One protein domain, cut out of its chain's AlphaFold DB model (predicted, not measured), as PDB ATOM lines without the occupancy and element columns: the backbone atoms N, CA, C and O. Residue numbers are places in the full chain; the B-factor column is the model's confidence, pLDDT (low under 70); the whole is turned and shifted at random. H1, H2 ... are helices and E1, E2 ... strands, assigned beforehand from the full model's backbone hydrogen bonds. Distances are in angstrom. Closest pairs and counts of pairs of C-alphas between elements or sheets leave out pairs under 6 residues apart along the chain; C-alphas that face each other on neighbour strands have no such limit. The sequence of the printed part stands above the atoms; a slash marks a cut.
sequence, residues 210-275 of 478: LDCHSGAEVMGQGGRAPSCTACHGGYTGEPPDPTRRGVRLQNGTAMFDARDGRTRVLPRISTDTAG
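Overview. This is residues 210 to 275 of the 478 residues of an uncharacterized protein of Desulfovibrio ferrophilus (UniProt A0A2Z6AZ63). The domain has little regular structure: long loops and one short helix, H1, which only grazes a small antiparallel sheet, E1 - E2 - E3. Residues 210 to 227 loop out toward one end of the long axis, and the tail after E3 runs to the other. The 66 printed residues, only 17 in named elements, run H1 E1 E2 E3, mixed in class. The whole is only just compact, close to loose, radius of gyration of the C-alphas 12.8 A, elongated, spanning 39 by 24 by 16 A.

Arrangement. H1, residues 228 to 232, has its O i to N i+4 pair within hydrogen-bond range and grazes the sheet with residues 230 to 232; the closest C-alphas of H1 and E1, residues 247 to 250, are Cys 231 and Val 247, 6.6 A apart. E1 and inner strand E2, residues 253 to 257, form a hairpin at 137 degrees, N 248 to O 255 being 2.9 A. E2 and E3, residues 263 to 265, form another at 147 degrees, N 256 to O 264 being 2.8 A. The three make a meander, each strand the antiparallel neighbour of the one before.

Along the chain. H1 begins at C-alpha 228 (4.900, -25.210, 20.670) and is 5.9 A long; E1 is 9.9 A, E2 12.8 A, and E3, 7.0 A, ends at C-alpha 265 (16.807, -17.435, 17.332).

Size, cuts and confidence. The C-alphas farthest apart, Gln 221 and Ala 274, are 39.2 A apart. The link H1 to E1 is long, 14 residues. The printed part has no cut, and no printed residue is under 70.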
ATOM      1  N   LEU A 210       6.541 -27.379   6.267       92.25
ATOM      2  CA  LEU A 210       7.497 -28.448   6.576       92.25
ATOM      3  C   LEU A 210       8.623 -28.063   7.560       92.25
ATOM      4  O   LEU A 210       9.521 -28.874   7.830       92.25
ATOM      5  N   ASP A 211       8.618 -26.840   8.089       93.75
ATOM      6  CA  ASP A 211       9.453 -26.470   9.238       93.75
ATOM      7  C   ASP A 211       8.817 -26.964  10.549       93.75
ATOM      8  O   ASP A 211       9.510 -27.451  11.452       93.75
ATOM      9  N   CYS A 212       7.482 -26.959  10.617       92.56
ATOM     10  CA  CYS A 212       6.692 -27.514  11.720       92.56
ATOM     11  C   CYS A 212       6.302 -28.981  11.478       92.56
ATOM     12  O   CYS A 212       6.393 -29.816  12.382       92.56
ATOM     13  N   HIS A 213       5.972 -29.352  10.251       93.25
ATOM     14  CA  HIS A 213       5.654 -30.725   9.877       93.25
ATOM     15  C   HIS A 213       6.888 -31.446   9.331       93.25
ATOM     16  O   HIS A 213       7.587 -30.955   8.454       93.25
ATOM     17  N   SER A 214       7.200 -32.636   9.842       88.00
ATOM     18  CA  SER A 214       8.460 -33.312   9.475       88.00
ATOM     19  C   SER A 214       8.483 -33.862   8.041       88.00
ATOM     20  O   SER A 214       9.549 -34.225   7.545       88.00
ATOM     21  N   GLY A 215       7.330 -33.948   7.377       88.81
ATOM     22  CA  GLY A 215       7.143 -34.707   6.138       88.81
ATOM     23  C   GLY A 215       6.902 -36.191   6.418       88.81
ATOM     24  O   GLY A 215       5.885 -36.721   5.990       88.81
ATOM     25  N   ALA A 216       7.750 -36.839   7.226       88.75
ATOM     26  CA  ALA A 216       7.539 -38.226   7.663       88.75
ATOM     27  C   ALA A 216       6.195 -38.402   8.398       88.75
ATOM     28  O   ALA A 216       5.425 -39.313   8.092       88.75
ATOM     29  N   GLU A 217       5.866 -37.463   9.289       90.62
ATOM     30  CA  GLU A 217       4.579 -37.411   9.995       90.62
ATOM     31  C   GLU A 217       3.402 -37.265   9.016       90.62
ATOM     32  O   GLU A 217       2.433 -38.018   9.087       90.62
ATOM     33  N   VAL A 218       3.518 -36.339   8.061       90.94
ATOM     34  CA  VAL A 218       2.497 -36.050   7.036       90.94
ATOM     35  C   VAL A 218       2.245 -37.276   6.152       90.94
ATOM     36  O   VAL A 218       1.098 -37.590   5.832       90.94
ATOM     37  N   MET A 219       3.317 -37.996   5.817       91.00
ATOM     38  CA  MET A 219       3.325 -39.210   4.998       91.00
ATOM     39  C   MET A 219       2.898 -40.468   5.772       91.00
ATOM     40  O   MET A 219       2.830 -41.543   5.186       91.00
ATOM     41  N   GLY A 220       2.629 -40.381   7.080       91.31
ATOM     42  CA  GLY A 220       2.232 -41.534   7.893       91.31
ATOM     43  C   GLY A 220       3.373 -42.492   8.261       91.31
ATOM     44  O   GLY A 220       3.105 -43.618   8.667       91.31
ATOM     45  N   GLN A 221       4.634 -42.065   8.157       90.44
ATOM     46  CA  GLN A 221       5.830 -42.859   8.500       90.44
ATOM     47  C   GLN A 221       6.179 -42.793   9.998       90.44
ATOM     48  O   GLN A 221       7.267 -43.179  10.419       90.44
ATOM     49  N   GLY A 222       5.262 -42.278  10.817       84.62
ATOM     50  CA  GLY A 222       5.526 -41.927  12.204       84.62
ATOM     51  C   GLY A 222       6.153 -40.538  12.342       84.62
ATOM     52  O   GLY A 222       6.339 -39.802  11.377       84.62
ATOM     53  N   GLY A 223       6.423 -40.149  13.582       81.75
ATOM     54  CA  GLY A 223       6.832 -38.792  13.930       81.75
ATOM     55  C   GLY A 223       5.844 -38.130  14.880       81.75
ATOM     56  O   GLY A 223       4.705 -38.564  15.054       81.75
ATOM     57  N   ARG A 224       6.317 -37.088  15.557       81.19
ATOM     58  CA  ARG A 224       5.518 -36.347  16.533       81.19
ATOM     59  C   ARG A 224       4.832 -35.186  15.830       81.19
ATOM     60  O   ARG A 224       5.498 -34.426  15.126       81.19
ATOM     61  N   ALA A 225       3.534 -35.043  16.083       84.81
ATOM     62  CA  ALA A 225       2.792 -33.851  15.699       84.81
ATOM     63  C   ALA A 225       3.489 -32.588  16.244       84.81
ATOM     64  O   ALA A 225       4.100 -32.656  17.324       84.81
ATOM     65  N   PRO A 226       3.391 -31.447  15.542       90.25
ATOM     66  CA  PRO A 226       3.973 -30.195  16.005       90.25
ATOM     67  C   PRO A 226       3.506 -29.843  17.424       90.25
ATOM     68  O   PRO A 226       2.355 -30.062  17.804       90.25
ATOM     69  N   SER A 227       4.418 -29.295  18.225       90.81
ATOM     70  CA  SER A 227       4.115 -28.773  19.557       90.81
ATOM     71  C   SER A 227       4.909 -27.504  19.787       90.81
ATOM     72  O   SER A 227       6.122 -27.495  19.577       90.81
ATOM     73  N   CYS A 228       4.251 -26.465  20.299       91.94
ATOM     74  CA  CYS A 228       4.900 -25.210  20.670       91.94
ATOM     75  C   CYS A 228       6.062 -25.469  21.638       91.94
ATOM     76  O   CYS A 228       7.152 -24.930  21.470       91.94
ATOM     77  N   THR A 229       5.856 -26.371  22.603       91.62
ATOM     78  CA  THR A 229       6.857 -26.681  23.629       91.62
ATOM     79  C   THR A 229       8.087 -27.405  23.094       91.62
ATOM     80  O   THR A 229       9.154 -27.302  23.690       91.62
ATOM     81  N   ALA A 230       7.979 -28.083  21.945       92.38
ATOM     82  CA  ALA A 230       9.127 -28.735  21.323       92.38
ATOM     83  C   ALA A 230      10.153 -27.712  20.806       92.38
ATOM     84  O   ALA A 230      11.341 -28.008  20.808       92.38
ATOM     85  N   CYS A 231       9.715 -26.510  20.409       93.19
ATOM     86  CA  CYS A 231      10.602 -25.446  19.921       93.19
ATOM     87  C   CYS A 231      10.844 -24.342  20.961       93.19
ATOM     88  O   CYS A 231      11.940 -23.795  21.033       93.19
ATOM     89  N   HIS A 232       9.841 -23.999  21.770       92.62
ATOM     90  CA  HIS A 232       9.903 -22.847  22.680       92.62
ATOM     91  C   HIS A 232      10.222 -23.219  24.138       92.62
ATOM     92  O   HIS A 232      10.559 -22.335  24.933       92.62
ATOM     93  N   GLY A 233      10.170 -24.509  24.483       89.62
ATOM     94  CA  GLY A 233      10.281 -24.981  25.862       89.62
ATOM     95  C   GLY A 233       8.945 -24.986  26.607       89.62
ATOM     96  O   GLY A 233       7.890 -24.826  25.995       89.62
ATOM     97  N   GLY A 234       8.976 -25.200  27.920       86.81
ATOM     98  CA  GLY A 234       7.779 -25.233  28.767       86.81
ATOM     99  C   GLY A 234       7.620 -24.006  29.670       86.81
ATOM    100  O   GLY A 234       8.406 -23.058  29.618       86.81
ATOM    101  N   TYR A 235       6.561 -24.025  30.483       82.88
ATOM    102  CA  TYR A 235       6.203 -22.939  31.399       82.88
ATOM    103  C   TYR A 235       7.211 -22.752  32.541       82.88
ATOM    104  O   TYR A 235       7.280 -21.659  33.094       82.88
ATOM    105  N   THR A 236       8.008 -23.775  32.870       82.00
ATOM    106  CA  THR A 236       8.988 -23.718  33.969       82.00
ATOM    107  C   THR A 236      10.418 -23.494  33.477       82.00
ATOM    108  O   THR A 236      11.379 -23.602  34.236       82.00
ATOM    109  N   GLY A 237      10.577 -23.130  32.199       81.75
ATOM    110  CA  GLY A 237      11.878 -22.873  31.589       81.75
ATOM    111  C   GLY A 237      12.555 -24.121  31.023       81.75
ATOM    112  O   GLY A 237      13.736 -24.065  30.665       81.75
ATOM    113  N   GLU A 238      11.824 -25.230  30.867       87.81
ATOM    114  CA  GLU A 238      12.330 -26.444  30.227       87.81
ATOM    115  C   GLU A 238      12.874 -26.124  28.831       87.81
ATOM    116  O   GLU A 238      12.235 -25.359  28.093       87.81
ATOM    117  N   PRO A 239      14.045 -26.663  28.446       88.38
ATOM    118  CA  PRO A 239      14.622 -26.429  27.131       88.38
ATOM    119  C   PRO A 239      13.738 -26.991  26.005       88.38
ATOM    120  O   PRO A 239      12.946 -27.906  26.238       88.38
ATOM    121  N   PRO A 240      13.877 -26.468  24.774       91.44
ATOM    122  CA  PRO A 240      13.300 -27.078  23.585       91.44
ATOM    123  C   PRO A 240      13.746 -28.536  23.445       91.44
ATOM    124  O   PRO A 240      14.836 -28.901  23.885       91.44
ATOM    125  N   ASP A 241      12.923 -29.350  22.791       90.38
ATOM    126  CA  ASP A 241      13.235 -30.752  22.527       90.38
ATOM    127  C   ASP A 241      14.360 -30.829  21.478       90.38
ATOM    128  O   ASP A 241      14.134 -30.463  20.322       90.38
ATOM    129  N   PRO A 242      15.568 -31.310  21.824       85.81
ATOM    130  CA  PRO A 242      16.687 -31.361  20.886       85.81
ATOM    131  C   PRO A 242      16.486 -32.409  19.783       85.81
ATOM    132  O   PRO A 242      17.185 -32.385  18.776       85.81
ATOM    133  N   THR A 243      15.532 -33.335  19.944       87.44
ATOM    134  CA  THR A 243      15.175 -34.301  18.892       87.44
ATOM    135  C   THR A 243      14.305 -33.669  17.808       87.44
ATOM    136  O   THR A 243      14.097 -34.250  16.739       87.44
ATOM    137  N   ARG A 244      13.784 -32.461  18.059       89.00
ATOM    138  CA  ARG A 244      13.000 -31.717  17.087       89.00
ATOM    139  C   ARG A 244      13.914 -31.200  15.981       89.00
ATOM    140  O   ARG A 244      14.843 -30.431  16.205       89.00
ATOM    141  N   ARG A 245      13.607 -31.586  14.747       89.38
ATOM    142  CA  ARG A 245      14.375 -31.184  13.567       89.38
ATOM    143  C   ARG A 245      14.490 -29.659  13.463       89.38
ATOM    144  O   ARG A 245      13.490 -28.955  13.581       89.38
ATOM    145  N   GLY A 246      15.711 -29.190  13.220       90.81
ATOM    146  CA  GLY A 246      16.063 -27.773  13.139       90.81
ATOM    147  C   GLY A 246      16.379 -27.133  14.493       90.81
ATOM    148  O   GLY A 246      17.039 -26.104  14.517       90.81
ATOM    149  N   VAL A 247      15.976 -27.725  15.622       93.00
ATOM    150  CA  VAL A 247      16.234 -27.160  16.953       93.00
ATOM    151  C   VAL A 247      17.657 -27.485  17.400       93.00
ATOM    152  O   VAL A 247      18.060 -28.645  17.439       93.00
ATOM    153  N   ARG A 248      18.414 -26.455  17.790       91.00
ATOM    154  CA  ARG A 248      19.756 -26.592  18.369       91.00
ATOM    155  C   ARG A 248      19.961 -25.639  19.539       91.00
ATOM    156  O   ARG A 248      19.386 -24.554  19.578       91.00
ATOM    157  N   LEU A 249      20.811 -26.034  20.482       88.25
ATOM    158  CA  LEU A 249      21.281 -25.169  21.562       88.25
ATOM    159  C   LEU A 249      22.726 -24.764  21.265       88.25
ATOM    160  O   LEU A 249      23.604 -25.620  21.191       88.25
ATOM    161  N   GLN A 250      22.973 -23.466  21.107       86.25
ATOM    162  CA  GLN A 250      24.305 -22.910  20.882       86.25
ATOM    163  C   GLN A 250      24.599 -21.868  21.963       86.25
ATOM    164  O   GLN A 250      23.905 -20.859  22.057       86.25
ATOM    165  N   ASN A 251      25.608 -22.120  22.804       86.12
ATOM    166  CA  ASN A 251      26.012 -21.233  23.906       86.12
ATOM    167  C   ASN A 251      24.832 -20.791  24.802       86.12
ATOM    168  O   ASN A 251      24.695 -19.617  25.135       86.12
ATOM    169  N   GLY A 252      23.928 -21.719  25.134       82.38
ATOM    170  CA  GLY A 252      22.729 -21.443  25.941       82.38
ATOM    171  C   GLY A 252      21.568 -20.778  25.187       82.38
ATOM    172  O   GLY A 252      20.478 -20.655  25.739       82.38
ATOM    173  N   THR A 253      21.755 -20.407  23.918       89.19
ATOM    174  CA  THR A 253      20.704 -19.840  23.063       89.19
ATOM    175  C   THR A 253      20.063 -20.934  22.216       89.19
ATOM    176  O   THR A 253      20.753 -21.691  21.532       89.19
ATOM    177  N   ALA A 254      18.733 -21.017  22.244       91.81
ATOM    178  CA  ALA A 254      17.993 -21.894  21.349       91.81
ATOM    179  C   ALA A 254      17.924 -21.280  19.949       91.81
ATOM    180  O   ALA A 254      17.570 -20.111  19.788       91.81
ATOM    181  N   MET A 255      18.251 -22.069  18.934       93.50
ATOM    182  CA  MET A 255      18.198 -21.672  17.535       93.50
ATOM    183  C   MET A 255      17.397 -22.680  16.717       93.50
ATOM    184  O   MET A 255      17.265 -23.843  17.102       93.50
ATOM    185  N   PHE A 256      16.882 -22.216  15.584       94.50
ATOM    186  CA  PHE A 256      16.137 -23.005  14.620       94.50
ATOM    187  C   PHE A 256      16.742 -22.876  13.225       94.50
ATOM    188  O   PHE A 256      16.731 -21.787  12.649       94.50
ATOM    189  N   ASP A 257      17.235 -23.985  12.693       94.12
ATOM    190  CA  ASP A 257      17.715 -24.117  11.321       94.12
ATOM    191  C   ASP A 257      16.532 -24.516  10.425       94.12
ATOM    192  O   ASP A 257      16.078 -25.666  10.439       94.12
ATOM    193  N   ALA A 258      15.994 -23.543   9.688       92.88
ATOM    194  CA  ALA A 258      14.827 -23.737   8.831       92.88
ATOM    195  C   ALA A 258      15.197 -24.324   7.459       92.88
ATOM    196  O   ALA A 258      16.357 -24.319   7.040       92.88
ATOM    197  N   ARG A 259      14.191 -24.815   6.723       89.62
ATOM    198  CA  ARG A 259      14.357 -25.371   5.365       89.62
ATOM    199  C   ARG A 259      14.850 -24.366   4.337       89.62
ATOM    200  O   ARG A 259      15.463 -24.781   3.362       89.62
ATOM    201  N   ASP A 260      14.624 -23.079   4.568       87.81
ATOM    202  CA  ASP A 260      15.130 -22.002   3.715       87.81
ATOM    203  C   ASP A 260      16.644 -21.753   3.874       87.81
ATOM    204  O   ASP A 260      17.189 -20.827   3.275       87.81
ATOM    205  N   GLY A 261      17.326 -22.554   4.702       90.12
ATOM    206  CA  GLY A 261      18.757 -22.450   4.980       90.12
ATOM    207  C   GLY A 261      19.118 -21.362   5.990       90.12
ATOM    208  O   GLY A 261      20.290 -21.226   6.342       90.12
ATOM    209  N   ARG A 262      18.147 -20.586   6.488       93.19
ATOM    210  CA  ARG A 262      18.398 -19.525   7.465       93.19
ATOM    211  C   ARG A 262      18.218 -20.050   8.884       93.19
ATOM    212  O   ARG A 262      17.201 -20.656   9.232       93.19
ATOM    213  N   THR A 263      19.171 -19.709   9.741       93.81
ATOM    214  CA  THR A 263      19.065 -19.933  11.182       93.81
ATOM    215  C   THR A 263      18.382 -18.752  11.865       93.81
ATOM    216  O   THR A 263      18.720 -17.593  11.622       93.81
ATOM    217  N   ARG A 264      17.444 -19.041  12.767       92.38
ATOM    218  CA  ARG A 264      16.710 -18.049  13.564       92.38
ATOM    219  C   ARG A 264      16.913 -18.312  15.051       92.38
ATOM    220  O   ARG A 264      17.086 -19.453  15.462       92.38
ATOM    221  N   VAL A 265      16.857 -17.268  15.871       92.19
ATOM    222  CA  VAL A 265      16.807 -17.435  17.332       92.19
ATOM    223  C   VAL A 265      15.401 -17.880  17.730       92.19
ATOM    224  O   VAL A 265      14.417 -17.272  17.306       92.19
ATOM    225  N   LEU A 266      15.307 -18.929  18.547       91.38
ATOM    226  CA  LEU A 266      14.047 -19.398  19.115       91.38
ATOM    227  C   LEU A 266      13.746 -18.628  20.402       91.38
ATOM    228  O   LEU A 266      14.465 -18.797  21.393       91.38
ATOM    229  N   PRO A 267      12.683 -17.803  20.433       90.12
ATOM    230  CA  PRO A 267      12.271 -17.168  21.671       90.12
ATOM    231  C   PRO A 267      11.800 -18.243  22.652       90.12
ATOM    232  O   PRO A 267      11.035 -19.140  22.292       90.12
ATOM    233  N   ARG A 268      12.264 -18.147  23.897       88.69
ATOM    234  CA  ARG A 268      11.832 -19.025  24.986       88.69
ATOM    235  C   ARG A 268      10.545 -18.497  25.607       88.69
ATOM    236  O   ARG A 268      10.305 -17.288  25.609       88.69
ATOM    237  N   ILE A 269       9.729 -19.402  26.142       87.94
ATOM    238  CA  ILE A 269       8.555 -19.016  26.930       87.94
ATOM    239  C   ILE A 269       9.037 -18.234  28.155       87.94
ATOM    240  O   ILE A 269       9.832 -18.728  28.949       87.94
ATOM    241  N   SER A 270       8.589 -16.984  28.279       82.69
ATOM    242  CA  SER A 270       8.927 -16.132  29.423       82.69
ATOM    243  C   SER A 270       8.149 -16.573  30.660       82.69
ATOM    244  O   SER A 270       6.923 -16.644  30.607       82.69
ATOM    245  N   THR A 271       8.839 -16.776  31.777       80.56
ATOM    246  CA  THR A 271       8.237 -17.084  33.086       80.56
ATOM    247  C   THR A 271       7.618 -15.861  33.769       80.56
ATOM    248  O   THR A 271       6.823 -15.998  34.691       80.56
ATOM    249  N   ASP A 272       7.929 -14.650  33.293       77.25
ATOM    250  CA  ASP A 272       7.579 -13.388  33.967       77.25
ATOM    251  C   ASP A 272       6.261 -12.773  33.467       77.25
ATOM    252  O   ASP A 272       5.893 -11.640  33.804       77.25
ATOM    253  N   THR A 273       5.539 -13.514  32.626       79.38
ATOM    254  CA  THR A 273       4.266 -13.092  32.042       79.38
ATOM    255  C   THR A 273       3.116 -13.770  32.773       79.38
ATOM    256  O   THR A 273       3.078 -14.990  32.864       79.38
ATOM    257  N   ALA A 274       2.125 -13.003  33.238       79.69
ATOM    258  CA  ALA A 274       0.986 -13.544  33.995       79.69
ATOM    259  C   ALA A 274       0.201 -14.641  33.240       79.69
ATOM    260  O   ALA A 274      -0.309 -15.572  33.857       79.69
ATOM    261  N   GLY A 275       0.131 -14.559  31.906       84.56
ATOM    262  CA  GLY A 275      -0.482 -15.592  31.058       84.56
ATOM    263  C   GLY A 275       0.316 -16.900  30.962       84.56
ATOM    264  O   GLY A 275      -0.211 -17.893  30.473       84.56
TER     265      GLY A 275